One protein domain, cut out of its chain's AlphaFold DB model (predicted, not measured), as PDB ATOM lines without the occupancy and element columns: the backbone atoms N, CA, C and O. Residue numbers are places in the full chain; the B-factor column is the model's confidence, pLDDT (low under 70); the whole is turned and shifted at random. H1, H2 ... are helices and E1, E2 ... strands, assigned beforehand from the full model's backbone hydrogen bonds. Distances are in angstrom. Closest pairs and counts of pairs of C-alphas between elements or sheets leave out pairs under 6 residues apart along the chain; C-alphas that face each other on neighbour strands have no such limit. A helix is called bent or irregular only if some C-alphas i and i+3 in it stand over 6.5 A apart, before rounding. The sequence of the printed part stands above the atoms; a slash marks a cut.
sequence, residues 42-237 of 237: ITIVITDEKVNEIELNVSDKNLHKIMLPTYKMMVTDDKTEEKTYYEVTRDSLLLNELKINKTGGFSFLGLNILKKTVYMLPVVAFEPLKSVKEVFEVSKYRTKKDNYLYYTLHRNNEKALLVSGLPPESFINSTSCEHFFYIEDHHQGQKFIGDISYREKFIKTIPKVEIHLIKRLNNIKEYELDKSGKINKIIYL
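Overview. This is residues 42 to 237 of the 237 residues of an uncharacterized protein of Apibacter sp. B2912 (UniProt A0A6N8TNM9). A large sheet of eight strands curls like part of a barrel and folds back until its edge strands E7 and E8 come together, and the helix H2 packs on it. A smaller sheet of E4, E5, E6, E12 and E13 meets it partly face to face, and the hairpin of E5 and E6 reaches away as a long arm. The printed part has 196 residues with two named helices and 13 named strands, in the order E1 to E9, H1, E10, H2, E11, E12, E13; the class is mostly strand. The large sheet is mixed, in the order E7, E11, E1, E2, E3, E10, E9, E8; the smaller is branched and antiparallel. The whole is compact, with a radius of gyration of the C-alphas of 19.1 A, and spans 77 by 36 by 30 A, the arm adding to the length.

Along the chain. E1, residues 42 to 57, begins at C-alpha 42 (154.517, 126.093, 77.341), is 30.6 A long and bends by 94 degrees at residue 52. E2, residues 65 to 77, is 35.4 A long and bends by 57 degrees at residue 69. E3, residues 83 to 88, runs on into E4, residues 91 to 93, at 30 degrees. E5 holds residues 99 to 103, and E6, residues 116 to 125, is 27.9 A long. E7 holds residues 133 to 137, E8 148 to 155 and E9 158 to 165; E8 is 23.1 A and E9 23.0 A long. H1, residues 170 to 174, and E10, residues 179 to 184, come next. H2, residues 190 to 203, is 20.0 A long and begins at C-alpha 190 (163.874, 122.627, 62.781). E11 holds residues 208 to 214, E12 220 to 225 and E13 231 to 236, ending at C-alpha 236 (185.188, 134.026, 85.360).

Arrangement. E1, E2 and E3 form a meander, each strand the antiparallel neighbour of the one before, with N 43 and O 76 at 2.8 A and N 73 and O 86 at 2.8 A. E11 is parallel to E1, with N 44 and O 210 at 2.8 A, and antiparallel to E7, with N 136 and O 211 at 2.8 A. E10 is antiparallel to E3, with N 184 and O 87 at 2.8 A. E9, H1 and E10 form a strand-helix-strand unit, two parallel neighbour strands with a helix between, its crossover right-handed; N 163 and O 181 are 2.8 A apart. E8 and E9 form a hairpin, with N 153 and O 160 at 2.8 A. This is a folded sheet, bent back into two leaves: E7 and E11 face E2, E3, E10, E9 and E8, with E1 as the hinge. The closest C-alphas of E7 and E8 are those of Phe 136 and Leu 153, 5.9 A. H2 is on this sheet at a height of 7.8 A, over none of its strands, but only just, with 2 C-alphas falling on E1 and 2 on E10; H1 is not on it. Every O i to N i+4 pair is within hydrogen-bond range in H1 and H2. In the smaller sheet E4 and E5 lie on one side of E6, with N 92 and O 124 at 3.0 A and N 101 and O 118 at 2.9 A. E12 lies on the other side, with N 121 and O 223 at 2.8 A, and forms a hairpin with E13, with N 224 and O 233 at 2.8 A. The two sheets form a sandwich, face to face, with best planes 22 degrees apart; C-alphas 92 and 179 are the closest of E4 and E10, 5.5 A.

Size, cuts and confidence. The two C-alphas farthest apart, of Leu 109 and Lys 204, are 76.8 A apart. The printed part has no cut. The link from E5 to E6 is long, and its residues 104 to 115 lie 31 to 47 A from the mean of the C-alphas. Mean pLDDT of the printed part is 86.1; residues 59, 103 to 115, 139 to 141, 173 and 175 are under 70.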
ATOM      1  N   ILE A  42     153.261 126.748  77.719       92.81
ATOM      2  CA  ILE A  42     154.517 126.093  77.341       92.81
ATOM      3  C   ILE A  42     155.623 126.673  78.225       92.81
ATOM      4  O   ILE A  42     155.875 127.877  78.216       92.81
ATOM      5  N   THR A  43     156.293 125.814  78.980       95.06
ATOM      6  CA  THR A  43     157.419 126.179  79.837       95.06
ATOM      7  C   THR A  43     158.722 125.716  79.201       95.06
ATOM      8  O   THR A  43     158.894 124.531  78.911       95.06
ATOM      9  N   ILE A  44     159.655 126.645  79.022       96.44
ATOM     10  CA  ILE A  44     161.015 126.380  78.557       96.44
ATOM     11  C   ILE A  44     161.959 126.627  79.732       96.44
ATOM     12  O   ILE A  44     162.015 127.734  80.254       96.44
ATOM     13  N   VAL A  45     162.712 125.618  80.156       97.56
ATOM     14  CA  VAL A  45     163.669 125.721  81.264       97.56
ATOM     15  C   VAL A  45     165.086 125.636  80.718       97.56
ATOM     16  O   VAL A  45     165.434 124.632  80.104       97.56
ATOM     17  N   ILE A  46     165.905 126.655  80.974       97.38
ATOM     18  CA  ILE A  46     167.331 126.696  80.618       97.38
ATOM     19  C   ILE A  46     168.152 126.545  81.898       97.38
ATOM     20  O   ILE A  46     168.028 127.346  82.828       97.38
ATOM     21  N   THR A  47     168.987 125.510  81.950       96.25
ATOM     22  CA  THR A  47     169.770 125.151  83.141       96.25
ATOM     23  C   THR A  47     171.246 125.555  83.013       96.25
ATOM     24  O   THR A  47     171.680 126.027  81.964       96.25
ATOM     25  N   ASP A  48     172.027 125.393  84.085       94.56
ATOM     26  CA  ASP A  48     173.501 125.501  84.066       94.56
ATOM     27  C   ASP A  48     174.190 124.127  83.880       94.56
ATOM     28  O   ASP A  48     175.391 123.972  84.071       94.56
ATOM     29  N   GLU A  49     173.435 123.088  83.510       95.62
ATOM     30  CA  GLU A  49     173.992 121.762  83.226       95.62
ATOM     31  C   GLU A  49     174.617 121.779  81.822       95.62
ATOM     32  O   GLU A  49     173.893 121.730  80.825       95.62
ATOM     33  N   LYS A  50     175.953 121.888  81.734       94.75
ATOM     34  CA  LYS A  50     176.686 121.767  80.460       94.75
ATOM     35  C   LYS A  50     176.463 120.371  79.870       94.75
ATOM     36  O   LYS A  50     176.658 119.376  80.565       94.75
ATOM     37  N   VAL A  51     176.111 120.310  78.587       94.38
ATOM     38  CA  VAL A  51     175.830 119.055  77.871       94.38
ATOM     39  C   VAL A  51     176.910 118.758  76.841       94.38
ATOM     40  O   VAL A  51     177.504 117.683  76.873       94.38
ATOM     41  N   ASN A  52     177.183 119.704  75.942       93.50
ATOM     42  CA  ASN A  52     178.074 119.488  74.809       93.50
ATOM     43  C   ASN A  52     178.826 120.776  74.432       93.50
ATOM     44  O   ASN A  52     178.842 121.757  75.185       93.50
ATOM     45  N   GLU A  53     179.480 120.751  73.276       91.62
ATOM     46  CA  GLU A  53     180.046 121.910  72.602       91.62
ATOM     47  C   GLU A  53     179.565 121.950  71.148       91.62
ATOM     48  O   GLU A  53     179.527 120.917  70.478       91.62
ATOM     49  N   ILE A  54     179.219 123.139  70.657       89.38
ATOM     50  CA  ILE A  54     178.812 123.359  69.265       89.38
ATOM     51  C   ILE A  54     179.826 124.222  68.537       89.38
ATOM     52  O   ILE A  54     180.408 125.141  69.115       89.38
ATOM     53  N   GLU A  55     180.012 123.937  67.253       87.44
ATOM     54  CA  GLU A  55     180.810 124.765  66.360       87.44
ATOM     55  C   GLU A  55     179.929 125.870  65.768       87.44
ATOM     56  O   GLU A  55     178.996 125.603  65.012       87.44
ATOM     57  N   LEU A  56     180.243 127.121  66.092       81.50
ATOM     58  CA  LEU A  56     179.636 128.286  65.463       81.50
ATOM     59  C   LEU A  56     180.595 128.870  64.436       81.50
ATOM     60  O   LEU A  56     181.740 129.198  64.754       81.50
ATOM     61  N   ASN A  57     180.105 129.049  63.211       79.62
ATOM     62  CA  ASN A  57     180.810 129.841  62.214       79.62
ATOM     63  C   ASN A  57     180.774 131.309  62.640       79.62
ATOM     64  O   ASN A  57     179.709 131.858  62.926       79.62
ATOM     65  N   VAL A  58     181.940 131.943  62.664       76.25
ATOM     66  CA  VAL A  58     182.088 133.357  62.993       76.25
ATOM     67  C   VAL A  58     182.812 134.068  61.864       76.25
ATOM     68  O   VAL A  58     183.831 133.605  61.359       76.25
ATOM     69  N   SER A  59     182.277 135.210  61.449       68.50
ATOM     70  CA  SER A  59     182.843 136.003  60.356       68.50
ATOM     71  C   SER A  59     183.928 136.959  60.865       68.50
ATOM     72  O   SER A  59     183.835 138.166  60.645       68.50
ATOM     73  N   ASP A  60     184.948 136.443  61.564       76.50
ATOM     74  CA  ASP A  60     186.137 137.218  61.950       76.50
ATOM     75  C   ASP A  60     187.326 136.952  61.004       76.50
ATOM     76  O   ASP A  60     187.445 135.898  60.371       76.50
ATOM     77  N   LYS A  61     188.221 137.940  60.883       75.75
ATOM     78  CA  LYS A  61     189.402 137.874  60.004       75.75
ATOM     79  C   LYS A  61     190.450 136.863  60.474       75.75
ATOM     80  O   LYS A  61     191.215 136.379  59.645       75.75
ATOM     81  N   ASN A  62     190.529 136.589  61.775       78.06
ATOM     82  CA  ASN A  62     191.557 135.734  62.372       78.06
ATOM     83  C   ASN A  62     191.007 134.389  62.851       78.06
ATOM     84  O   ASN A  62     191.783 133.458  63.078       78.06
ATOM     85  N   LEU A  63     189.690 134.297  63.027       79.19
ATOM     86  CA  LEU A  63     189.012 133.120  63.537       79.19
ATOM     87  C   LEU A  63     187.715 132.912  62.749       79.19
ATOM     88  O   LEU A  63     186.885 133.808  62.683       79.19
ATOM     89  N   HIS A  64     187.541 131.740  62.140       80.75
ATOM     90  CA  HIS A  64     186.364 131.453  61.304       80.75
ATOM     91  C   HIS A  64     185.314 130.595  62.011       80.75
ATOM     92  O   HIS A  64     184.177 130.484  61.555       80.75
ATOM     93  N   LYS A  65     185.711 129.943  63.106       87.56
ATOM     94  CA  LYS A  65     184.912 128.969  63.846       87.56
ATOM     95  C   LYS A  65     185.232 129.067  65.328       87.56
ATOM     96  O   LYS A  65     186.384 129.318  65.674       87.56
ATOM     97  N   ILE A  66     184.234 128.870  66.182       88.56
ATOM     98  CA  ILE A  66     184.381 128.835  67.643       88.56
ATOM     99  C   ILE A  66     183.611 127.645  68.188       88.56
ATOM    100  O   ILE A  66     182.452 127.451  67.829       88.56
ATOM    101  N   MET A  67     184.229 126.888  69.092       91.12
ATOM    102  CA  MET A  67     183.526 125.876  69.875       91.12
ATOM    103  C   MET A  67     182.991 126.494  71.165       91.12
ATOM    104  O   MET A  67     183.780 126.940  71.998       91.12
ATOM    105  N   LEU A  68     181.670 126.517  71.343       90.19
ATOM    106  CA  LEU A  68     181.023 127.037  72.551       90.19
ATOM    107  C   LEU A  68     180.319 125.937  73.337       90.19
ATOM    108  O   LEU A  68     179.733 125.048  72.722       90.19
ATOM    109  N   PRO A  69     180.295 126.015  74.679       92.88
ATOM    110  CA  PRO A  69     179.519 125.091  75.485       92.88
ATOM    111  C   PRO A  69     178.018 125.295  75.267       92.88
ATOM    112  O   PRO A  69     177.522 126.425  75.211       92.88
ATOM    113  N   THR A  70     177.292 124.186  75.236       95.06
ATOM    114  CA  THR A  70     175.834 124.161  75.295       95.06
ATOM    115  C   THR A  70     175.350 123.676  76.649       95.06
ATOM    116  O   THR A  70     176.024 122.922  77.358       95.06
ATOM    117  N   TYR A  71     174.152 124.117  77.006       96.38
ATOM    118  CA  TYR A  71     173.508 123.830  78.275       96.38
ATOM    119  C   TYR A  71     172.162 123.165  78.038       96.38
ATOM    120  O   TYR A  71     171.509 123.384  77.015       96.38
ATOM    121  N   LYS A  72     171.730 122.353  78.996       97.62
ATOM    122  CA  LYS A  72     170.476 121.615  78.897       97.62
ATOM    123  C   LYS A  72     169.285 122.561  78.940       97.62
ATOM    124  O   LYS A  72     169.126 123.341  79.890       97.62
ATOM    125  N   MET A  73     168.429 122.418  77.937       98.12
ATOM    126  CA  MET A  73     167.138 123.072  77.819       98.12
ATOM    127  C   MET A  73     166.027 122.017  77.817       98.12
ATOM    128  O   MET A  73     166.130 120.987  77.153       98.12
ATOM    129  N   MET A  74     164.950 122.266  78.552       97.94
ATOM    130  CA  MET A  74     163.762 121.410  78.579       97.94
ATOM    131  C   MET A  74     162.543 122.214  78.139       97.94
ATOM    132  O   MET A  74     162.360 123.341  78.588       97.94
ATOM    133  N   VAL A  75     161.689 121.618  77.314       97.00
ATOM    134  CA  VAL A  75     160.388 122.160  76.916       97.00
ATOM    135  C   VAL A  75     159.302 121.248  77.460       97.00
ATOM    136  O   VAL A  75     159.388 120.026  77.328       97.00
ATOM    137  N   THR A  76     158.284 121.832  78.077       96.00
ATOM    138  CA  THR A  76     157.105 121.109  78.554       96.00
ATOM    139  C   THR A  76     155.847 121.950  78.389       96.00
ATOM    140  O   THR A  76     155.942 123.169  78.265       96.00
ATOM    141  N   ASP A  77     154.674 121.327  78.379       92.50
ATOM    142  CA  ASP A  77     153.396 122.031  78.404       92.50
ATOM    143  C   ASP A  77     152.465 121.445  79.461       92.50
ATOM    144  O   ASP A  77     152.536 120.263  79.786       92.50
ATOM    145  N   ASP A  78     151.596 122.289  80.006       91.44
ATOM    146  CA  ASP A  78     150.690 121.925  81.100       91.44
ATOM    147  C   ASP A  78     149.460 121.111  80.664       91.44
ATOM    148  O   ASP A  78     148.632 120.761  81.505       91.44
ATOM    149  N   LYS A  79     149.311 120.828  79.365       90.12
ATOM    150  CA  LYS A  79     148.173 120.080  78.825       90.12
ATOM    151  C   LYS A  79     148.493 118.602  78.640       90.12
ATOM    152  O   LYS A  79     147.665 117.756  78.958       90.12
ATOM    153  N   THR A  80     149.646 118.313  78.050       88.50
ATOM    154  CA  THR A  80     150.118 116.960  77.739       88.50
ATOM    155  C   THR A  80     151.166 116.476  78.736       88.50
ATOM    156  O   THR A  80     151.411 115.278  78.818       88.50
ATOM    157  N   GLU A  81     151.801 117.399  79.468       91.12
ATOM    158  CA  GLU A  81     152.948 117.146  80.347       91.12
ATOM    159  C   GLU A  81     154.168 116.536  79.627       91.12
ATOM    160  O   GLU A  81     155.153 116.150  80.267       91.12
ATOM    161  N   GLU A  82     154.160 116.493  78.287       92.25
ATOM    162  CA  GLU A  82     155.255 115.957  77.485       92.25
ATOM    163  C   GLU A  82     156.523 116.781  77.704       92.25
ATOM    164  O   GLU A  82     156.496 118.014  77.655       92.25
ATOM    165  N   LYS A  83     157.662 116.111  77.892       96.44
ATOM    166  CA  LYS A  83     158.968 116.754  78.085       96.44
ATOM    167  C   LYS A  83     159.880 116.457  76.904       96.44
ATOM    168  O   LYS A  83     160.233 115.301  76.679       96.44
ATOM    169  N   THR A  84     160.310 117.503  76.208       97.38
ATOM    170  CA  THR A  84     161.358 117.419  75.182       97.38
ATOM    171  C   THR A  84     162.624 118.092  75.695       97.38
ATOM    172  O   THR A  84     162.553 119.102  76.396       97.38
ATOM    173  N   TYR A  85     163.787 117.553  75.342       97.06
ATOM    174  CA  TYR A  85     165.084 118.104  75.726       97.06
ATOM    175  C   TYR A  85     165.861 118.571  74.501       97.06
ATOM    176  O   TYR A  85     165.815 117.940  73.442       97.06
ATOM    177  N   TYR A  86     166.577 119.670  74.688       97.31
ATOM    178  CA  TYR A  86     167.372 120.371  73.694       97.31
ATOM    179  C   TYR A  86     168.645 120.914  74.339       97.31
ATOM    180  O   TYR A  86     168.804 120.906  75.565       97.31
ATOM    181  N   GLU A  87     169.531 121.430  73.504       96.44
ATOM    182  CA  GLU A  87     170.732 122.135  73.913       96.44
ATOM    183  C   GLU A  87     170.582 123.624  73.589       96.44
ATOM    184  O   GLU A  87     169.860 124.008  72.668       96.44
ATOM    185  N   VAL A  88     171.221 124.491  74.368       95.94
ATOM    186  CA  VAL A  88     171.157 125.935  74.131       95.94
ATOM    187  C   VAL A  88     172.467 126.614  74.511       95.94
ATOM    188  O   VAL A  88     173.076 126.286  75.532       95.94
ATOM    189  N   THR A  89     172.913 127.578  73.710       93.75
ATOM    190  CA  THR A  89     173.978 128.496  74.124       93.75
ATOM    191  C   THR A  89     173.419 129.549  75.073       93.75
ATOM    192  O   THR A  89     172.247 129.911  75.010       93.75
ATOM    193  N   ARG A  90     174.258 130.050  75.976       91.94
ATOM    194  CA  ARG A  90     173.865 131.082  76.952       91.94
ATOM    195  C   ARG A  90     174.688 132.366  76.850       91.94
ATOM    196  O   ARG A  90     174.342 133.358  77.481       91.94
ATOM    197  N   ASP A  91     175.776 132.330  76.086       87.50
ATOM    198  CA  ASP A  91     176.742 133.420  75.988       87.50
ATOM    199  C   ASP A  91     176.596 134.147  74.661       87.50
ATOM    200  O   ASP A  91     176.573 133.525  73.596       87.50
ATOM    201  N   SER A  92     176.550 135.474  74.731       84.06
ATOM    202  CA  SER A  92     176.645 136.332  73.553       84.06
ATOM    203  C   SER A  92     178.089 136.763  73.362       84.06
ATOM    204  O   SER A  92     178.727 137.269  74.287       84.06
ATOM    205  N   LEU A  93     178.618 136.499  72.169       80.50
ATOM    206  CA  LEU A  93     180.021 136.725  71.848       80.50
ATOM    207  C   LEU A  93     180.232 138.141  71.310       80.50
ATOM    208  O   LEU A  93     179.635 138.514  70.298       80.50
ATOM    209  N   LEU A  94     181.147 138.893  71.921       79.44
ATOM    210  CA  LEU A  94     181.578 140.199  71.420       79.44
ATOM    211  C   LEU A  94     182.737 140.019  70.433       79.44
ATOM    212  O   LEU A  94     183.898 140.286  70.739       79.44
ATOM    213  N   LEU A  95     182.431 139.504  69.237       76.38
ATOM    214  CA  LEU A  95     183.444 139.188  68.216       76.38
ATOM    215  C   LEU A  95     184.255 140.417  67.774       76.38
ATOM    216  O   LEU A  95     185.436 140.303  67.465       76.38
ATOM    217  N   ASN A  96     183.639 141.598  67.788       76.12
ATOM    218  CA  ASN A  96     184.296 142.882  67.530       76.12
ATOM    219  C   ASN A  96     185.355 143.254  68.585       76.12
ATOM    220  O   ASN A  96     186.220 144.083  68.307       76.12
ATOM    221  N   GLU A  97     185.306 142.649  69.773       80.69
ATOM    222  CA  GLU A  97     186.242 142.878  70.876       80.69
ATOM    223  C   GLU A  97     187.292 141.761  71.020       80.69
ATOM    224  O   GLU A  97     188.004 141.704  72.027       80.69
ATOM    225  N   LEU A  98     187.421 140.878  70.022       84.06
ATOM    226  CA  LEU A  98     188.405 139.797  70.015       84.06
ATOM    227  C   LEU A  98     189.838 140.348  70.126       84.06
ATOM    228  O   LEU A  98     190.323 141.064  69.246       84.06
ATOM    229  N   LYS A  99     190.559 139.970  71.189       87.06
ATOM    230  CA  LYS A  99     191.960 140.374  71.402       87.06
ATOM    231  C   LYS A  99     192.904 139.226  71.085       87.06
ATOM    232  O   LYS A  99     192.709 138.102  71.537       87.06
ATOM    233  N   ILE A 100     193.978 139.520  70.358       87.44
ATOM    234  CA  ILE A 100     195.012 138.538  70.023       87.44
ATOM    235  C   ILE A 100     196.172 138.693  71.000       87.44
ATOM    236  O   ILE A 100     196.898 139.688  70.960       87.44
ATOM    237  N   ASN A 101     196.389 137.678  71.829       84.06
ATOM    238  CA  ASN A 101     197.500 137.638  72.767       84.06
ATOM    239  C   ASN A 101     198.543 136.616  72.309       84.06
ATOM    240  O   ASN A 101     198.233 135.516  71.853       84.06
ATOM    241  N   LYS A 102     199.818 136.976  72.441       75.81
ATOM    242  CA  LYS A 102     200.935 136.044  72.247       75.81
ATOM    243  C   LYS A 102     201.524 135.736  73.616       75.81
ATOM    244  O   LYS A 102     202.222 136.573  74.181       75.81
ATOM    245  N   THR A 103     201.214 134.565  74.153       66.69
ATOM    246  CA  THR A 103     201.640 134.113  75.483       66.69
ATOM    247  C   THR A 103     202.724 133.044  75.375       66.69
ATOM    248  O   THR A 103     202.634 132.114  74.574       66.69
ATOM    249  N   GLY A 104     203.757 133.173  76.212       56.53
ATOM    250  CA  GLY A 104     204.857 132.213  76.315       56.53
ATOM    251  C   GLY A 104     205.957 132.394  75.265       56.53
ATOM    252  O   GLY A 104     205.709 132.748  74.116       56.53
ATOM    253  N   GLY A 105     207.195 132.170  75.692       54.84
ATOM    254  CA  GLY A 105     208.379 132.117  74.845       54.84
ATOM    255  C   GLY A 105     209.613 131.873  75.707       54.84
ATOM    256  O   GLY A 105     209.985 132.737  76.493       54.84
ATOM    257  N   PHE A 106     210.248 130.708  75.567       51.31
ATOM    258  CA  PHE A 106     211.638 130.556  75.990       51.31
ATOM    259  C   PHE A 106     212.512 131.249  74.943       51.31
ATOM    260  O   PHE A 106     212.471 130.897  73.762       51.31
ATOM    261  N   SER A 107     213.269 132.256  75.373       53.69
ATOM    262  CA  SER A 107     214.340 132.846  74.576       53.69
ATOM    263  C   SER A 107     215.629 132.088  74.874       53.69
ATOM    264  O   SER A 107     216.184 132.220  75.963       53.69
ATOM    265  N   PHE A 108     216.115 131.307  73.913       56.28
ATOM    266  CA  PHE A 108     217.460 130.739  73.963       56.28
ATOM    267  C   PHE A 108     218.253 131.298  72.781       56.28
ATOM    268  O   PHE A 108     217.790 131.223  71.644       56.28
ATOM    269  N   LEU A 109     219.396 131.938  73.056       67.44
ATOM    270  CA  LEU A 109     220.258 132.574  72.046       67.44
ATOM    271  C   LEU A 109     219.516 133.489  71.037       67.44
ATOM    272  O   LEU A 109     219.756 133.444  69.836       67.44
ATOM    273  N   GLY A 110     218.585 134.329  71.503       59.28
ATOM    274  CA  GLY A 110     217.900 135.307  70.638       59.28
ATOM    275  C   GLY A 110     216.835 134.728  69.692       59.28
ATOM    276  O   GLY A 110     216.177 135.491  68.984       59.28
ATOM    277  N   LEU A 111     216.594 133.414  69.714       60.53
ATOM    278  CA  LEU A 111     215.522 132.759  68.964       60.53
ATOM    279  C   LEU A 111     214.290 132.556  69.863       60.53
ATOM    280  O   LEU A 111     214.362 131.963  70.939       60.53
ATOM    281  N   ASN A 112     213.141 133.070  69.414       57.09
ATOM    282  CA  ASN A 112     211.846 132.927  70.088       57.09
ATOM    283  C   ASN A 112     211.174 131.614  69.656       57.09
ATOM    284  O   ASN A 112     210.424 131.609  68.681       57.09
ATOM    285  N   ILE A 113     211.440 130.507  70.353       55.53
ATOM    286  CA  ILE A 113     211.137 129.164  69.819       55.53
ATOM    287  C   ILE A 113     209.702 128.681  70.126       55.53
ATOM    288  O   ILE A 113     209.212 127.803  69.427       55.53
ATOM    289  N   LEU A 114     208.953 129.281  71.065       62.34
ATOM    290  CA  LEU A 114     207.576 128.838  71.390       62.34
ATOM    291  C   LEU A 114     206.596 129.980  71.717       62.34
ATOM    292  O   LEU A 114     206.000 130.007  72.791       62.34
ATOM    293  N   LYS A 115     206.386 130.925  70.790       68.75
ATOM    294  CA  LYS A 115     205.282 131.896  70.931       68.75
ATOM    295  C   LYS A 115     203.938 131.230  70.629       68.75
ATOM    296  O   LYS A 115     203.629 130.976  69.463       68.75
ATOM    297  N   LYS A 116     203.123 130.966  71.659       79.12
ATOM    298  CA  LYS A 116     201.732 130.513  71.487       79.12
ATOM    299  C   LYS A 116     200.853 131.735  71.214       79.12
ATOM    300  O   LYS A 116     200.909 132.719  71.943       79.12
ATOM    301  N   THR A 117     200.054 131.685  70.151       84.81
ATOM    302  CA  THR A 117     198.991 132.676  69.920       84.81
ATOM    303  C   THR A 117     197.710 132.143  70.536       84.81
ATOM    304  O   THR A 117     197.336 131.005  70.242       84.81
ATOM    305  N   VAL A 118     197.060 132.961  71.353       90.06
ATOM    306  CA  VAL A 118     195.733 132.711  71.921       90.06
ATOM    307  C   VAL A 118     194.833 133.907  71.633       90.06
ATOM    308  O   VAL A 118     195.313 135.029  71.443       90.06
ATOM    309  N   TYR A 119     193.532 133.667  71.603       91.31
ATOM    310  CA  TYR A 119     192.530 134.697  71.365       91.31
ATOM    311  C   TYR A 119     191.678 134.861  72.612       91.31
ATOM    312  O   TYR A 119     191.183 133.880  73.148       91.31
ATOM    313  N   MET A 120     191.516 136.091  73.079       92.19
ATOM    314  CA  MET A 120     190.653 136.414  74.208       92.19
ATOM    315  C   MET A 120     189.348 136.958  73.656       92.19
ATOM    316  O   MET A 120     189.345 138.013  73.017       92.19
ATOM    317  N   LEU A 121     188.267 136.230  73.889       89.88
ATOM    318  CA  LEU A 121     186.933 136.580  73.440       89.88
ATOM    319  C   LEU A 121     186.075 136.981  74.643       89.88
ATOM    320  O   LEU A 121     185.717 136.109  75.441       89.88
ATOM    321  N   PRO A 122     185.746 138.273  74.786       89.94
ATOM    322  CA  PRO A 122     184.801 138.728  75.792       89.94
ATOM    323  C   PRO A 122     183.410 138.156  75.539       89.94
ATOM    324  O   PRO A 122     182.980 137.996  74.390       89.94
ATOM    325  N   VAL A 123     182.703 137.872  76.629       89.44
ATOM    326  CA  VAL A 123     181.318 137.415  76.570       89.44
ATOM    327  C   VAL A 123     180.427 138.250  77.460       89.44
ATOM    328  O   VAL A 123     180.840 138.748  78.508       89.44
ATOM    329  N   VAL A 124     179.173 138.353  77.041       86.75
ATOM    330  CA  VAL A 124     178.116 138.957  77.839       86.75
ATOM    331  C   VAL A 124     177.058 137.898  78.095       86.75
ATOM    332  O   VAL A 124     176.520 137.295  77.164       86.75
ATOM    333  N   ALA A 125     176.778 137.662  79.376       86.75
ATOM    334  CA  ALA A 125     175.788 136.693  79.816       86.75
ATOM    335  C   ALA A 125     174.524 137.409  80.302       86.75
ATOM    336  O   ALA A 125     174.584 138.364  81.078       86.75
ATOM    337  N   PHE A 126     173.367 136.909  79.879       89.62
ATOM    338  CA  PHE A 126     172.079 137.351  80.397       89.62
ATOM    339  C   PHE A 126     171.674 136.431  81.551       89.62
ATOM    340  O   PHE A 126     171.172 135.341  81.313       89.62
ATOM    341  N   GLU A 127     171.930 136.840  82.797       90.12
ATOM    342  CA  GLU A 127     171.786 135.972  83.983       90.12
ATOM    343  C   GLU A 127     170.766 136.491  85.003       90.12
ATOM    344  O   GLU A 127     170.676 137.708  85.178       90.12
ATOM    345  N   PRO A 128     170.043 135.618  85.731       89.94
ATOM    346  CA  PRO A 128     169.147 136.017  86.812       89.94
ATOM    347  C   PRO A 128     169.798 136.945  87.848       89.94
ATOM    348  O   PRO A 128     170.861 136.642  88.404       89.94
ATOM    349  N   LEU A 129     169.133 138.061  88.167       85.38
ATOM    350  CA  LEU A 129     169.728 139.096  89.027       85.38
ATOM    351  C   LEU A 129     169.698 138.715  90.516       85.38
ATOM    352  O   LEU A 129     170.728 138.745  91.192       85.38
ATOM    353  N   LYS A 130     168.519 138.349  91.037       80.44
ATOM    354  CA  LYS A 130     168.275 138.220  92.489       80.44
ATOM    355  C   LYS A 130     168.089 136.783  92.975       80.44
ATOM    356  O   LYS A 130     168.463 136.472  94.098       80.44
ATOM    357  N   SER A 131     167.508 135.918  92.154       83.44
ATOM    358  CA  SER A 131     167.100 134.560  92.523       83.44
ATOM    359  C   SER A 131     167.900 133.498  91.770       83.44
ATOM    360  O   SER A 131     168.533 133.772  90.754       83.44
ATOM    361  N   VAL A 132     167.842 132.256  92.259       88.19
ATOM    362  CA  VAL A 132     168.402 131.075  91.569       88.19
ATOM    363  C   VAL A 132     167.668 130.794  90.251       88.19
ATOM    364  O   VAL A 132     168.216 130.166  89.354       88.19
ATOM    365  N   LYS A 133     166.431 131.278  90.115       91.12
ATOM    366  CA  LYS A 133     165.602 131.152  88.917       91.12
ATOM    367  C   LYS A 133     164.859 132.455  88.661       91.12
ATOM    368  O   LYS A 133     164.217 132.973  89.575       91.12
ATOM    369  N   GLU A 134     164.897 132.941  87.428       90.19
ATOM    370  CA  GLU A 134     164.067 134.053  86.952       90.19
ATOM    371  C   GLU A 134     163.099 133.533  85.883       90.19
ATOM    372  O   GLU A 134     163.465 132.688  85.063       90.19
ATOM    373  N   VAL A 135     161.841 133.973  85.952       90.31
ATOM    374  CA  VAL A 135     160.787 133.590  85.007       90.31
ATOM    375  C   VAL A 135     160.499 134.788  84.122       90.31
ATOM    376  O   VAL A 135     160.077 135.834  84.607       90.31
ATOM    377  N   PHE A 136     160.714 134.610  82.827       87.88
ATOM    378  CA  PHE A 136     160.411 135.595  81.806       87.88
ATOM    379  C   PHE A 136     159.119 135.188  81.114       87.88
ATOM    380  O   PHE A 136     159.059 134.167  80.424       87.88
ATOM    381  N   GLU A 137     158.083 135.997  81.298       80.81
ATOM    382  CA  GLU A 137     156.915 135.926  80.436       80.81
ATOM    383  C   GLU A 137     157.296 136.539  79.090       80.81
ATOM    384  O   GLU A 137     157.662 137.714  79.007       80.81
ATOM    385  N   VAL A 138     157.277 135.723  78.040       80.94
ATOM    386  CA  VAL A 138     157.571 136.203  76.688       80.94
ATOM    387  C   VAL A 138     156.285 136.635  76.003       80.94
ATOM    388  O   VAL A 138     155.190 136.187  76.350       80.94
ATOM    389  N   SER A 139     156.407 137.542  75.030       63.81
ATOM    390  CA  SER A 139     155.259 138.072  74.297       63.81
ATOM    391  C   SER A 139     154.352 136.953  73.780       63.81
ATOM    392  O   SER A 139     154.820 135.939  73.267       63.81
ATOM    393  N   LYS A 140     153.035 137.192  73.846       58.53
ATOM    394  CA  LYS A 140     151.968 136.273  73.400       58.53
ATOM    395  C   LYS A 140     152.166 135.732  71.973       58.53
ATOM    396  O   LYS A 140     151.621 134.691  71.622       58.53
ATOM    397  N   TYR A 141     152.948 136.442  71.161       62.31
ATOM    398  CA  TYR A 141     153.358 136.031  69.829       62.31
ATOM    399  C   TYR A 141     154.879 135.916  69.782       62.31
ATOM    400  O   TYR A 141     155.594 136.885  70.046       62.31
ATOM    401  N   ARG A 142     155.362 134.728  69.419       80.12
ATOM    402  CA  ARG A 142     156.721 134.544  68.913       80.12
ATOM    403  C   ARG A 142     156.810 135.101  67.499       80.12
ATOM    404  O   ARG A 142     155.829 135.048  66.750       80.12
ATOM    405  N   THR A 143     157.994 135.533  67.094       86.25
ATOM    406  CA  THR A 143     158.230 135.786  65.675       86.25
ATOM    407  C   THR A 143     158.606 134.467  65.029       86.25
ATOM    408  O   THR A 143     159.681 133.932  65.284       86.25
ATOM    409  N   LYS A 144     157.712 133.942  64.192       87.38
ATOM    410  CA  LYS A 144     157.970 132.771  63.356       87.38
ATOM    411  C   LYS A 144     158.094 133.208  61.899       87.38
ATOM    412  O   LYS A 144     157.216 133.897  61.377       87.38
ATOM    413  N   LYS A 145     159.193 132.821  61.265       89.00
ATOM    414  CA  LYS A 145     159.446 132.917  59.824       89.00
ATOM    415  C   LYS A 145     159.662 131.507  59.276       89.00
ATOM    416  O   LYS A 145     159.670 130.549  60.045       89.00
ATOM    417  N   ASP A 146     159.837 131.392  57.965       83.88
ATOM    418  CA  ASP A 146     159.920 130.091  57.292       83.88
ATOM    419  C   ASP A 146     161.053 129.216  57.847       83.88
ATOM    420  O   ASP A 146     160.842 128.039  58.114       83.88
ATOM    421  N   ASN A 147     162.219 129.817  58.115       88.81
ATOM    422  CA  ASN A 147     163.424 129.076  58.504       88.81
ATOM    423  C   ASN A 147     163.867 129.296  59.954       88.81
ATOM    424  O   ASN A 147     164.819 128.655  60.396       88.81
ATOM    425  N   TYR A 148     163.227 130.206  60.691       92.88
ATOM    426  CA  TYR A 148     163.624 130.519  62.060       92.88
ATOM    427  C   TYR A 148     162.468 131.033  62.910       92.88
ATOM    428  O   TYR A 148     161.444 131.523  62.425       92.88
ATOM    429  N   LEU A 149     162.665 130.930  64.214       93.19
ATOM    430  CA  LEU A 149     161.727 131.334  65.241       93.19
ATOM    431  C   LEU A 149     162.507 131.958  66.384       93.19
ATOM    432  O   LEU A 149     163.575 131.466  66.743       93.19
ATOM    433  N   TYR A 150     161.962 133.009  66.985       93.00
ATOM    434  CA  TYR A 150     162.525 133.520  68.224       93.00
ATOM    435  C   TYR A 150     161.472 134.018  69.210       93.00
ATOM    436  O   TYR A 150     160.398 134.503  68.831       93.00
ATOM    437  N   TYR A 151     161.830 133.923  70.486       91.81
ATOM    438  CA  TYR A 151     161.138 134.550  71.606       91.81
ATOM    439  C   TYR A 151     161.955 135.728  72.123       91.81
ATOM    440  O   TYR A 151     163.181 135.659  72.155       91.81
ATOM    441  N   THR A 152     161.272 136.788  72.556       90.00
ATOM    442  CA  THR A 152     161.917 137.935  73.208       90.00
ATOM    443  C   THR A 152     161.676 137.870  74.708       90.00
ATOM    444  O   THR A 152     160.530 137.889  75.155       90.00
ATOM    445  N   LEU A 153     162.760 137.787  75.473       89.75
ATOM    446  CA  LEU A 153     162.780 137.885  76.925       89.75
ATOM    447  C   LEU A 153     163.004 139.350  77.288       89.75
ATOM    448  O   LEU A 153     163.919 139.986  76.764       89.75
ATOM    449  N   HIS A 154     162.188 139.877  78.193       85.31
ATOM    450  CA  HIS A 154     162.295 141.255  78.660       85.31
ATOM    451  C   HIS A 154     162.697 141.292  80.132       85.31
ATOM    452  O   HIS A 154     162.062 140.641  80.960       85.31
ATOM    453  N   ARG A 155     163.713 142.098  80.459       84.81
ATOM    454  CA  ARG A 155     164.112 142.409  81.836       84.81
ATOM    455  C   ARG A 155     164.414 143.895  81.969       84.81
ATOM    456  O   ARG A 155     165.485 144.348  81.582       84.81
ATOM    457  N   ASN A 156     163.503 144.657  82.569       83.06
ATOM    458  CA  ASN A 156     163.613 146.119  82.641       83.06
ATOM    459  C   ASN A 156     163.888 146.712  81.240       83.06
ATOM    460  O   ASN A 156     163.062 146.563  80.342       83.06
ATOM    461  N   ASN A 157     165.058 147.331  81.045       82.31
ATOM    462  CA  ASN A 157     165.497 147.895  79.766       82.31
ATOM    463  C   ASN A 157     166.333 146.921  78.917       82.31
ATOM    464  O   ASN A 157     166.650 147.234  77.772       82.31
ATOM    465  N   GLU A 158     166.685 145.754  79.452       85.38
ATOM    466  CA  GLU A 158     167.441 144.722  78.750       85.38
ATOM    467  C   GLU A 158     166.494 143.751  78.038       85.38
ATOM    468  O   GLU A 158     165.365 143.484  78.474       85.38
ATOM    469  N   LYS A 159     166.971 143.205  76.921       87.81
ATOM    470  CA  LYS A 159     166.251 142.214  76.125       87.81
ATOM    471  C   LYS A 159     167.193 141.081  75.769       87.81
ATOM    472  O   LYS A 159     168.368 141.328  75.520       87.81
ATOM    473  N   ALA A 160     166.663 139.868  75.710       90.44
ATOM    474  CA  ALA A 160     167.366 138.723  75.158       90.44
ATOM    475  C   ALA A 160     166.487 137.983  74.155       90.44
ATOM    476  O   ALA A 160     165.259 138.012  74.254       90.44
ATOM    477  N   LEU A 161     167.109 137.305  73.195       92.12
ATOM    478  CA  LEU A 161     166.416 136.515  72.187       92.12
ATOM    479  C   LEU A 161     166.742 135.033  72.359       92.12
ATOM    480  O   LEU A 161     167.904 134.651  72.297       92.12
ATOM    481  N   LEU A 162     165.719 134.196  72.533       93.81
ATOM    482  CA  LEU A 162     165.849 132.743  72.395       93.81
ATOM    483  C   LEU A 162     165.518 132.374  70.954       93.81
ATOM    484  O   LEU A 162     164.370 132.525  70.537       93.81
ATOM    485  N   VAL A 163     166.516 131.922  70.203       93.50
ATOM    486  CA  VAL A 163     166.468 131.755  68.750       93.50
ATOM    487  C   VAL A 163     166.631 130.285  68.385       93.50
ATOM    488  O   VAL A 163     167.526 129.608  68.880       93.50
ATOM    489  N   SER A 164     165.791 129.816  67.469       94.50
ATOM    490  CA  SER A 164     165.911 128.514  66.817       94.50
ATOM    491  C   SER A 164     165.838 128.683  65.308       94.50
ATOM    492  O   SER A 164     165.081 129.522  64.811       94.50
ATOM    493  N   GLY A 165     166.557 127.846  64.571       92.69
ATOM    494  CA  GLY A 165     166.536 127.836  63.113       92.69
ATOM    495  C   GLY A 165     167.722 128.559  62.489       92.69
ATOM    496  O   GLY A 165     168.744 128.789  63.130       92.69
ATOM    497  N   LEU A 166     167.551 128.948  61.228       89.75
ATOM    498  CA  LEU A 166     168.546 129.652  60.421       89.75
ATOM    499  C   LEU A 166     168.087 131.098  60.177       89.75
ATOM    500  O   LEU A 166     167.492 131.390  59.131       89.75
ATOM    501  N   PRO A 167     168.282 132.015  61.145       87.56
ATOM    502  CA  PRO A 167     168.038 133.428  60.903       87.56
ATOM    503  C   PRO A 167     169.020 133.963  59.842       87.56
ATOM    504  O   PRO A 167     170.132 133.447  59.718       87.56
ATOM    505  N   PRO A 168     168.646 134.999  59.072       84.56
ATOM    506  CA  PRO A 168     169.567 135.627  58.126       84.56
ATOM    507  C   PRO A 168     170.772 136.238  58.856       84.56
ATOM    508  O   PRO A 168     170.643 136.664  60.000       84.56
ATOM    509  N   GLU A 169     171.921 136.372  58.189       76.12
ATOM    510  CA  GLU A 169     173.141 136.945  58.795       76.12
ATOM    511  C   GLU A 169     172.919 138.348  59.390       76.12
ATOM    512  O   GLU A 169     173.477 138.704  60.426       76.12
ATOM    513  N   SER A 170     172.034 139.140  58.778       76.25
ATOM    514  CA  SER A 170     171.666 140.477  59.253       76.25
ATOM    515  C   SER A 170     170.786 140.480  60.510       76.25
ATOM    516  O   SER A 170     170.511 141.548  61.060       76.25
ATOM    517  N   PHE A 171     170.323 139.322  60.986       81.69
ATOM    518  CA  PHE A 171     169.423 139.210  62.134       81.69
ATOM    519  C   PHE A 171     170.031 139.793  63.411       81.69
ATOM    520  O   PHE A 171     169.399 140.604  64.085       81.69
ATOM    521  N   ILE A 172     171.285 139.449  63.707       72.38
ATOM    522  CA  ILE A 172     171.985 139.961  64.893       72.38
ATOM    523  C   ILE A 172     172.073 141.493  64.823       72.38
ATOM    524  O   ILE A 172     171.667 142.187  65.750       72.38
ATOM    525  N   ASN A 173     172.476 142.028  63.668       69.25
ATOM    526  CA  ASN A 173     172.673 143.468  63.474       69.25
ATOM    527  C   ASN A 173     171.360 144.274  63.460       69.25
ATOM    528  O   ASN A 173     171.360 145.457  63.784       69.25
ATOM    529  N   SER A 174     170.243 143.657  63.069       71.62
ATOM    530  CA  SER A 174     168.945 144.337  62.924       71.62
ATOM    531  C   SER A 174     168.092 144.342  64.192       71.62
ATOM    532  O   SER A 174     167.170 145.148  64.298       71.62
ATOM    533  N   THR A 175     168.374 143.469  65.162       68.19
ATOM    534  CA  THR A 175     167.521 143.296  66.352       68.19
ATOM    535  C   THR A 175     167.839 144.264  67.490       68.19
ATOM    536  O   THR A 175     167.056 144.349  68.438       68.19
ATOM    537  N   SER A 176     168.941 145.028  67.412       71.62
ATOM    538  CA  SER A 176     169.445 145.907  68.493       71.62
ATOM    539  C   SER A 176     169.569 145.206  69.858       71.62
ATOM    540  O   SER A 176     169.556 145.852  70.902       71.62
ATOM    541  N   CYS A 177     169.630 143.872  69.852       80.44
ATOM    542  CA  CYS A 177     169.675 143.027  71.033       80.44
ATOM    543  C   CYS A 177     171.102 142.524  71.205       80.44
ATOM    544  O   CYS A 177     171.703 142.061  70.243       80.44
ATOM    545  N   GLU A 178     171.634 142.604  72.421       81.75
ATOM    546  CA  GLU A 178     173.005 142.175  72.724       81.75
ATOM    547  C   GLU A 178     173.057 140.757  73.304       81.75
ATOM    548  O   GLU A 178     174.132 140.173  73.416       81.75
ATOM    549  N   HIS A 179     171.899 140.190  73.660       89.19
ATOM    550  CA  HIS A 179     171.801 138.892  74.317       89.19
ATOM    551  C   HIS A 179     171.038 137.875  73.467       89.19
ATOM    552  O   HIS A 179     169.876 138.085  73.110       89.19
ATOM    553  N   PHE A 180     171.672 136.740  73.192       89.00
ATOM    554  CA  PHE A 180     171.129 135.648  72.398       89.00
ATOM    555  C   PHE A 180     171.358 134.303  73.082       89.00
ATOM    556  O   PHE A 180     172.448 134.003  73.567       89.00
ATOM    557  N   PHE A 181     170.318 133.482  73.046       92.56
ATOM    558  CA  PHE A 181     170.343 132.063  73.349       92.56
ATOM    559  C   PHE A 181     170.055 131.322  72.043       92.56
ATOM    560  O   PHE A 181     168.957 131.453  71.499       92.56
ATOM    561  N   TYR A 182     171.021 130.570  71.519       92.25
ATOM    562  CA  TYR A 182     170.832 129.776  70.303       92.25
ATOM    563  C   TYR A 182     170.508 128.340  70.669       92.25
ATOM    564  O   TYR A 182     171.270 127.695  71.385       92.25
ATOM    565  N   ILE A 183     169.375 127.850  70.180       94.94
ATOM    566  CA  ILE A 183     168.938 126.474  70.387       94.94
ATOM    567  C   ILE A 183     169.672 125.574  69.401       94.94
ATOM    568  O   ILE A 183     169.573 125.765  68.188       94.94
ATOM    569  N   GLU A 184     170.353 124.570  69.939       92.50
ATOM    570  CA  GLU A 184     170.909 123.457  69.186       92.50
ATOM    571  C   GLU A 184     170.011 122.228  69.375       92.50
ATOM    572  O   GLU A 184     169.702 121.801  70.492       92.50
ATOM    573  N   ASP A 185     169.576 121.650  68.262       90.56
ATOM    574  CA  ASP A 185     168.745 120.448  68.238       90.56
ATOM    575  C   ASP A 185     169.306 119.350  67.322       90.56
ATOM    576  O   ASP A 185     168.629 118.340  67.090       90.56
ATOM    577  N   HIS A 186     170.528 119.537  66.812       89.12
ATOM    578  CA  HIS A 186     171.237 118.724  65.817       89.12
ATOM    579  C   HIS A 186     170.511 118.617  64.467       89.12
ATOM    580  O   HIS A 186     170.825 117.759  63.644       89.12
ATOM    581  N   HIS A 187     169.521 119.483  64.238       92.62
ATOM    582  CA  HIS A 187     168.650 119.529  63.061       92.62
ATOM    583  C   HIS A 187     168.409 120.982  62.619       92.62
ATOM    584  O   HIS A 187     167.323 121.327  62.145       92.62
ATOM    585  N   GLN A 188     169.420 121.845  62.781       89.38
ATOM    586  CA  GLN A 188     169.380 123.259  62.383       89.38
ATOM    587  C   GLN A 188     168.171 124.015  62.964       89.38
ATOM    588  O   GLN A 188     167.563 124.845  62.287       89.38
ATOM    589  N   GLY A 189     167.765 123.682  64.190       90.19
ATOM    590  CA  GLY A 189     166.642 124.289  64.901       90.19
ATOM    591  C   GLY A 189     165.251 123.883  64.399       90.19
ATOM    592  O   GLY A 189     164.246 124.379  64.921       90.19
ATOM    593  N   GLN A 190     165.153 123.017  63.383       93.19
ATOM    594  CA  GLN A 190     163.874 122.627  62.781       93.19
ATOM    595  C   GLN A 190     163.067 121.692  63.680       93.19
ATOM    596  O   GLN A 190     161.836 121.779  63.712       93.19
ATOM    597  N   LYS A 191     163.735 120.831  64.453       95.00
ATOM    598  CA  LYS A 191     163.064 119.928  65.392       95.00
ATOM    599  C   LYS A 191     162.401 120.728  66.511       95.00
ATOM    600  O   LYS A 191     161.264 120.429  66.869       95.00
ATOM    601  N   PHE A 192     163.062 121.760  67.033       95.38
ATOM    602  CA  PHE A 192     162.458 122.663  68.017       95.38
ATOM    603  C   PHE A 192     161.273 123.446  67.435       95.38
ATOM    604  O   PHE A 192     160.205 123.503  68.045       95.38
ATOM    605  N   ILE A 193     161.413 124.012  66.230       94.38
ATOM    606  CA  ILE A 193     160.318 124.743  65.563       94.38
ATOM    607  C   ILE A 193     159.099 123.832  65.350       94.38
ATOM    608  O   ILE A 193     157.955 124.265  65.553       94.38
ATOM    609  N   GLY A 194     159.338 122.581  64.951       93.12
ATOM    610  CA  GLY A 194     158.319 121.548  64.801       93.12
ATOM    611  C   GLY A 194     157.611 121.225  66.115       93.12
ATOM    612  O   GLY A 194     156.383 121.277  66.151       93.12
ATOM    613  N   ASP A 195     158.364 120.977  67.191       94.00
ATOM    614  CA  ASP A 195     157.826 120.665  68.527       94.00
ATOM    615  C   ASP A 195     156.937 121.798  69.063       94.00
ATOM    616  O   ASP A 195     155.777 121.582  69.411       94.00
ATOM    617  N   ILE A 196     157.410 123.047  69.002       92.38
ATOM    618  CA  ILE A 196     156.600 124.211  69.391       92.38
ATOM    619  C   ILE A 196     155.309 124.291  68.566       92.38
ATOM    620  O   ILE A 196     154.231 124.516  69.114       92.38
ATOM    621  N   SER A 197     155.393 124.077  67.252       90.81
ATOM    622  CA  SER A 197     154.214 124.120  66.375       90.81
ATOM    623  C   SER A 197     153.224 122.988  66.675       90.81
ATOM    624  O   SER A 197     152.012 123.191  66.590       90.81
ATOM    625  N   TYR A 198     153.731 121.804  67.023       91.44
ATOM    626  CA  TYR A 198     152.937 120.651  67.434       91.44
ATOM    627  C   TYR A 198     152.187 120.946  68.736       91.44
ATOM    628  O   TYR A 198     150.956 120.862  68.759       91.44
ATOM    629  N   ARG A 199     152.891 121.396  69.779       90.31
ATOM    630  CA  ARG A 199     152.300 121.721  71.089       90.31
ATOM    631  C   ARG A 199     151.216 122.787  70.973       90.31
ATOM    632  O   ARG A 199     150.110 122.607  71.474       90.31
ATOM    633  N   GLU A 200     151.473 123.852  70.219       87.25
ATOM    634  CA  GLU A 200     150.482 124.902  69.959       87.25
ATOM    635  C   GLU A 200     149.216 124.373  69.270       87.25
ATOM    636  O   GLU A 200     148.100 124.737  69.648       87.25
ATOM    637  N   LYS A 201     149.366 123.472  68.288       87.75
ATOM    638  CA  LYS A 201     148.227 122.842  67.604       87.75
ATOM    639  C   LYS A 201     147.405 121.974  68.560       87.75
ATOM    640  O   LYS A 201     146.174 121.998  68.499       87.75
ATOM    641  N   PHE A 202     148.062 121.230  69.447       84.06
ATOM    642  CA  PHE A 202     147.401 120.367  70.431       84.06
ATOM    643  C   PHE A 202     146.694 121.146  71.535       84.06
ATOM    644  O   PHE A 202     145.615 120.754  71.994       84.06
ATOM    645  N   ILE A 203     147.257 122.282  71.935       82.25
ATOM    646  CA  ILE A 203     146.679 123.157  72.947       82.25
ATOM    647  C   ILE A 203     145.337 123.749  72.479       82.25
ATOM    648  O   ILE A 203     144.451 123.926  73.312       82.25
ATOM    649  N   LYS A 204     145.115 123.905  71.162       75.12
ATOM    650  CA  LYS A 204     143.896 124.456  70.514       75.12
ATOM    651  C   LYS A 204     143.611 125.938  70.812       75.12
ATOM    652  O   LYS A 204     142.733 126.523  70.185       75.12
ATOM    653  N   THR A 205     144.372 126.558  71.710       74.75
ATOM    654  CA  THR A 205     144.387 127.997  72.015       74.75
ATOM    655  C   THR A 205     145.818 128.527  71.901       74.75
ATOM    656  O   THR A 205     146.762 127.747  71.948       74.75
ATOM    657  N   ILE A 206     146.013 129.845  71.781       77.12
ATOM    658  CA  ILE A 206     147.365 130.432  71.812       77.12
ATOM    659  C   ILE A 206     147.931 130.251  73.230       77.12
ATOM    660  O   ILE A 206     147.372 130.844  74.160       77.12
ATOM    661  N   PRO A 207     148.988 129.441  73.428       84.94
ATOM    662  CA  PRO A 207     149.513 129.206  74.760       84.94
ATOM    663  C   PRO A 207     150.247 130.437  75.287       84.94
ATOM    664  O   PRO A 207     150.813 131.229  74.530       84.94
ATOM    665  N   LYS A 208     150.269 130.575  76.610       88.88
ATOM    666  CA  LYS A 208     151.293 131.368  77.285       88.88
ATOM    667  C   LYS A 208     152.640 130.668  77.091       88.88
ATOM    668  O   LYS A 208     152.697 129.441  77.097       88.88
ATOM    669  N   VAL A 209     153.720 131.425  76.940       90.06
ATOM    670  CA  VAL A 209     155.072 130.864  76.960       90.06
ATOM    671  C   VAL A 209     155.839 131.493  78.112       90.06
ATOM    672  O   VAL A 209     155.847 132.714  78.275       90.06
ATOM    673  N   GLU A 210     156.475 130.654  78.919       93.38
ATOM    674  CA  GLU A 210     157.336 131.078  80.016       93.38
ATOM    675  C   GLU A 210     158.736 130.513  79.823       93.38
ATOM    676  O   GLU A 210     158.906 129.311  79.611       93.38
ATOM    677  N   ILE A 211     159.746 131.375  79.933       94.31
ATOM    678  CA  ILE A 211     161.146 130.957  79.913       94.31
ATOM    679  C   ILE A 211     161.705 131.078  81.323       94.31
ATOM    680  O   ILE A 211     161.748 132.157  81.909       94.31
ATOM    681  N   HIS A 212     162.103 129.949  81.892       95.25
ATOM    682  CA  HIS A 212     162.671 129.840  83.226       95.25
ATOM    683  C   HIS A 212     164.181 129.696  83.073       95.25
ATOM    684  O   HIS A 212     164.671 128.651  82.641       95.25
ATOM    685  N   LEU A 213     164.922 130.738  83.433       95.50
ATOM    686  CA  LEU A 213     166.378 130.720  83.385       95.50
ATOM    687  C   LEU A 213     166.935 130.431  84.775       95.50
ATOM    688  O   LEU A 213     166.679 131.182  85.721       95.50
ATOM    689  N   ILE A 214     167.699 129.348  84.898       95.38
ATOM    690  CA  ILE A 214     168.413 129.006  86.129       95.38
ATOM    691  C   ILE A 214     169.761 129.720  86.133       95.38
ATOM    692  O   ILE A 214     170.524 129.651  85.163       95.38
ATOM    693  N   LYS A 215     170.049 130.406  87.238       93.31
ATOM    694  CA  LYS A 215     171.272 131.173  87.444       93.31
ATOM    695  C   LYS A 215     172.489 130.267  87.388       93.31
ATOM    696  O   LYS A 215     172.484 129.198  87.999       93.31
ATOM    697  N   ARG A 216     173.526 130.713  86.682       91.00
ATOM    698  CA  ARG A 216     174.810 130.015  86.694       91.00
ATOM    699  C   ARG A 216     175.470 130.046  88.062       91.00
ATOM    700  O   ARG A 216     175.325 131.009  88.819       91.00
ATOM    701  N   LEU A 217     176.260 129.014  88.334       88.25
ATOM    702  CA  LEU A 217     177.173 129.001  89.473       88.25
ATOM    703  C   LEU A 217     178.314 130.004  89.276       88.25
ATOM    704  O   LEU A 217     178.669 130.711  90.214       88.25
ATOM    705  N   ASN A 218     178.850 130.090  88.053       88.44
ATOM    706  CA  ASN A 218     179.957 130.976  87.708       88.44
ATOM    707  C   ASN A 218     179.619 131.823  86.478       88.44
ATOM    708  O   ASN A 218     179.186 131.298  85.451       88.44
ATOM    709  N   ASN A 219     179.876 133.128  86.558       86.00
ATOM    710  CA  ASN A 219     179.682 134.041  85.434       86.00
ATOM    711  C   ASN A 219     180.955 134.119  84.601       86.00
ATOM    712  O   ASN A 219     182.018 134.462  85.115       86.00
ATOM    713  N   ILE A 220     180.840 133.803  83.317       90.69
ATOM    714  CA  ILE A 220     181.961 133.853  82.388       90.69
ATOM    715  C   ILE A 220     182.192 135.307  81.988       90.69
ATOM    716  O   ILE A 220     181.255 136.025  81.649       90.69
ATOM    717  N   LYS A 221     183.452 135.725  82.044       91.06
ATOM    718  CA  LYS A 221     183.920 137.026  81.575       91.06
ATOM    719  C   LYS A 221     184.509 136.914  80.172       91.06
ATOM    720  O   LYS A 221     184.171 137.698  79.291       91.06
ATOM    721  N   GLU A 222     185.405 135.948  79.974       92.88
ATOM    722  CA  GLU A 222     186.185 135.794  78.744       92.88
ATOM    723  C   GLU A 222     186.484 134.315  78.453       92.88
ATOM    724  O   GLU A 222     186.768 133.525  79.361       92.88
ATOM    725  N   TYR A 223     186.492 133.960  77.169       93.00
ATOM    726  CA  TYR A 223     187.045 132.705  76.667       93.00
ATOM    727  C   TYR A 223     188.452 132.931  76.108       93.00
ATOM    728  O   TYR A 223     188.655 133.787  75.250       93.00
ATOM    729  N   GLU A 224     189.423 132.133  76.549       93.44
ATOM    730  CA  GLU A 224     190.714 132.002  75.875       93.44
ATOM    731  C   GLU A 224     190.613 130.865  74.856       93.44
ATOM    732  O   GLU A 224     190.481 129.695  75.229       93.44
ATOM    733  N   LEU A 225     190.685 131.206  73.575       92.81
ATOM    734  CA  LEU A 225     190.615 130.282  72.453       92.81
ATOM    735  C   LEU A 225     192.008 130.003  71.886       92.81
ATOM    736  O   LEU A 225     192.888 130.871  71.855       92.81
ATOM    737  N   ASP A 226     192.206 128.787  71.392       90.75
ATOM    738  CA  ASP A 226     193.362 128.450  70.571       90.75
ATOM    739  C   ASP A 226     193.182 128.883  69.101       90.75
ATOM    740  O   ASP A 226     192.187 129.493  68.711       90.75
ATOM    741  N   LYS A 227     194.167 128.562  68.254       87.94
ATOM    742  CA  LYS A 227     194.138 128.891  66.819       87.94
ATOM    743  C   LYS A 227     193.048 128.170  66.022       87.94
ATOM    744  O   LYS A 227     192.767 128.600  64.909       87.94
ATOM    745  N   SER A 228     192.483 127.089  66.552       88.94
ATOM    746  CA  SER A 228     191.356 126.376  65.945       88.94
ATOM    747  C   SER A 228     189.998 126.920  66.396       88.94
ATOM    748  O   SER A 228     188.978 126.504  65.857       88.94
ATOM    749  N   GLY A 229     189.982 127.853  67.356       88.75
ATOM    750  CA  GLY A 229     188.760 128.384  67.955       88.75
ATOM    751  C   GLY A 229     188.197 127.520  69.081       88.75
ATOM    752  O   GLY A 229     187.062 127.734  69.513       88.75
ATOM    753  N   LYS A 230     188.977 126.559  69.583       92.94
ATOM    754  CA  LYS A 230     188.602 125.746  70.738       92.94
ATOM    755  C   LYS A 230     188.938 126.475  72.034       92.94
ATOM    756  O   LYS A 230     190.002 127.083  72.152       92.94
ATOM    757  N   ILE A 231     188.057 126.367  73.025       92.81
ATOM    758  CA  ILE A 231     188.276 126.931  74.359       92.81
ATOM    759  C   ILE A 231     189.440 126.200  75.044       92.81
ATOM    760  O   ILE A 231     189.349 125.020  75.375       92.81
ATOM    761  N   ASN A 232     190.536 126.925  75.275       91.44
ATOM    762  CA  ASN A 232     191.680 126.482  76.072       91.44
ATOM    763  C   ASN A 232     191.465 126.785  77.563       91.44
ATOM    764  O   ASN A 232     191.871 126.003  78.422       91.44
ATOM    765  N   LYS A 233     190.835 127.925  77.881       92.06
ATOM    766  CA  LYS A 233     190.562 128.358  79.257       92.06
ATOM    767  C   LYS A 233     189.319 129.248  79.324       92.06
ATOM    768  O   LYS A 233     189.071 130.039  78.422       92.06
ATOM    769  N   ILE A 234     188.570 129.139  80.421       92.50
ATOM    770  CA  ILE A 234     187.439 130.017  80.755       92.50
ATOM    771  C   ILE A 234     187.870 130.934  81.901       92.50
ATOM    772  O   ILE A 234     188.446 130.467  82.889       92.50
ATOM    773  N   ILE A 235     187.623 132.232  81.762       92.19
ATOM    774  CA  ILE A 235     187.899 133.246  82.782       92.19
ATOM    775  C   ILE A 235     186.561 133.720  83.332       92.19
ATOM    776  O   ILE A 235     185.696 134.151  82.571       92.19
ATOM    777  N   TYR A 236     186.404 133.638  84.650       91.94
ATOM    778  CA  TYR A 236     185.188 134.026  85.360       91.94
ATOM    779  C   TYR A 236     185.324 135.431  85.971       91.94
ATOM    780  O   TYR A 236     186.444 135.934  86.102       91.94
ATOM    781  N   LEU A 237     184.186 136.064  86.281       85.38
ATOM    782  CA  LEU A 237     184.110 137.336  87.015       85.38
ATOM    783  C   LEU A 237     184.578 137.206  88.468       85.38
ATOM    784  O   LEU A 237     184.297 136.156  89.088       85.38
TER     785      LEU A 237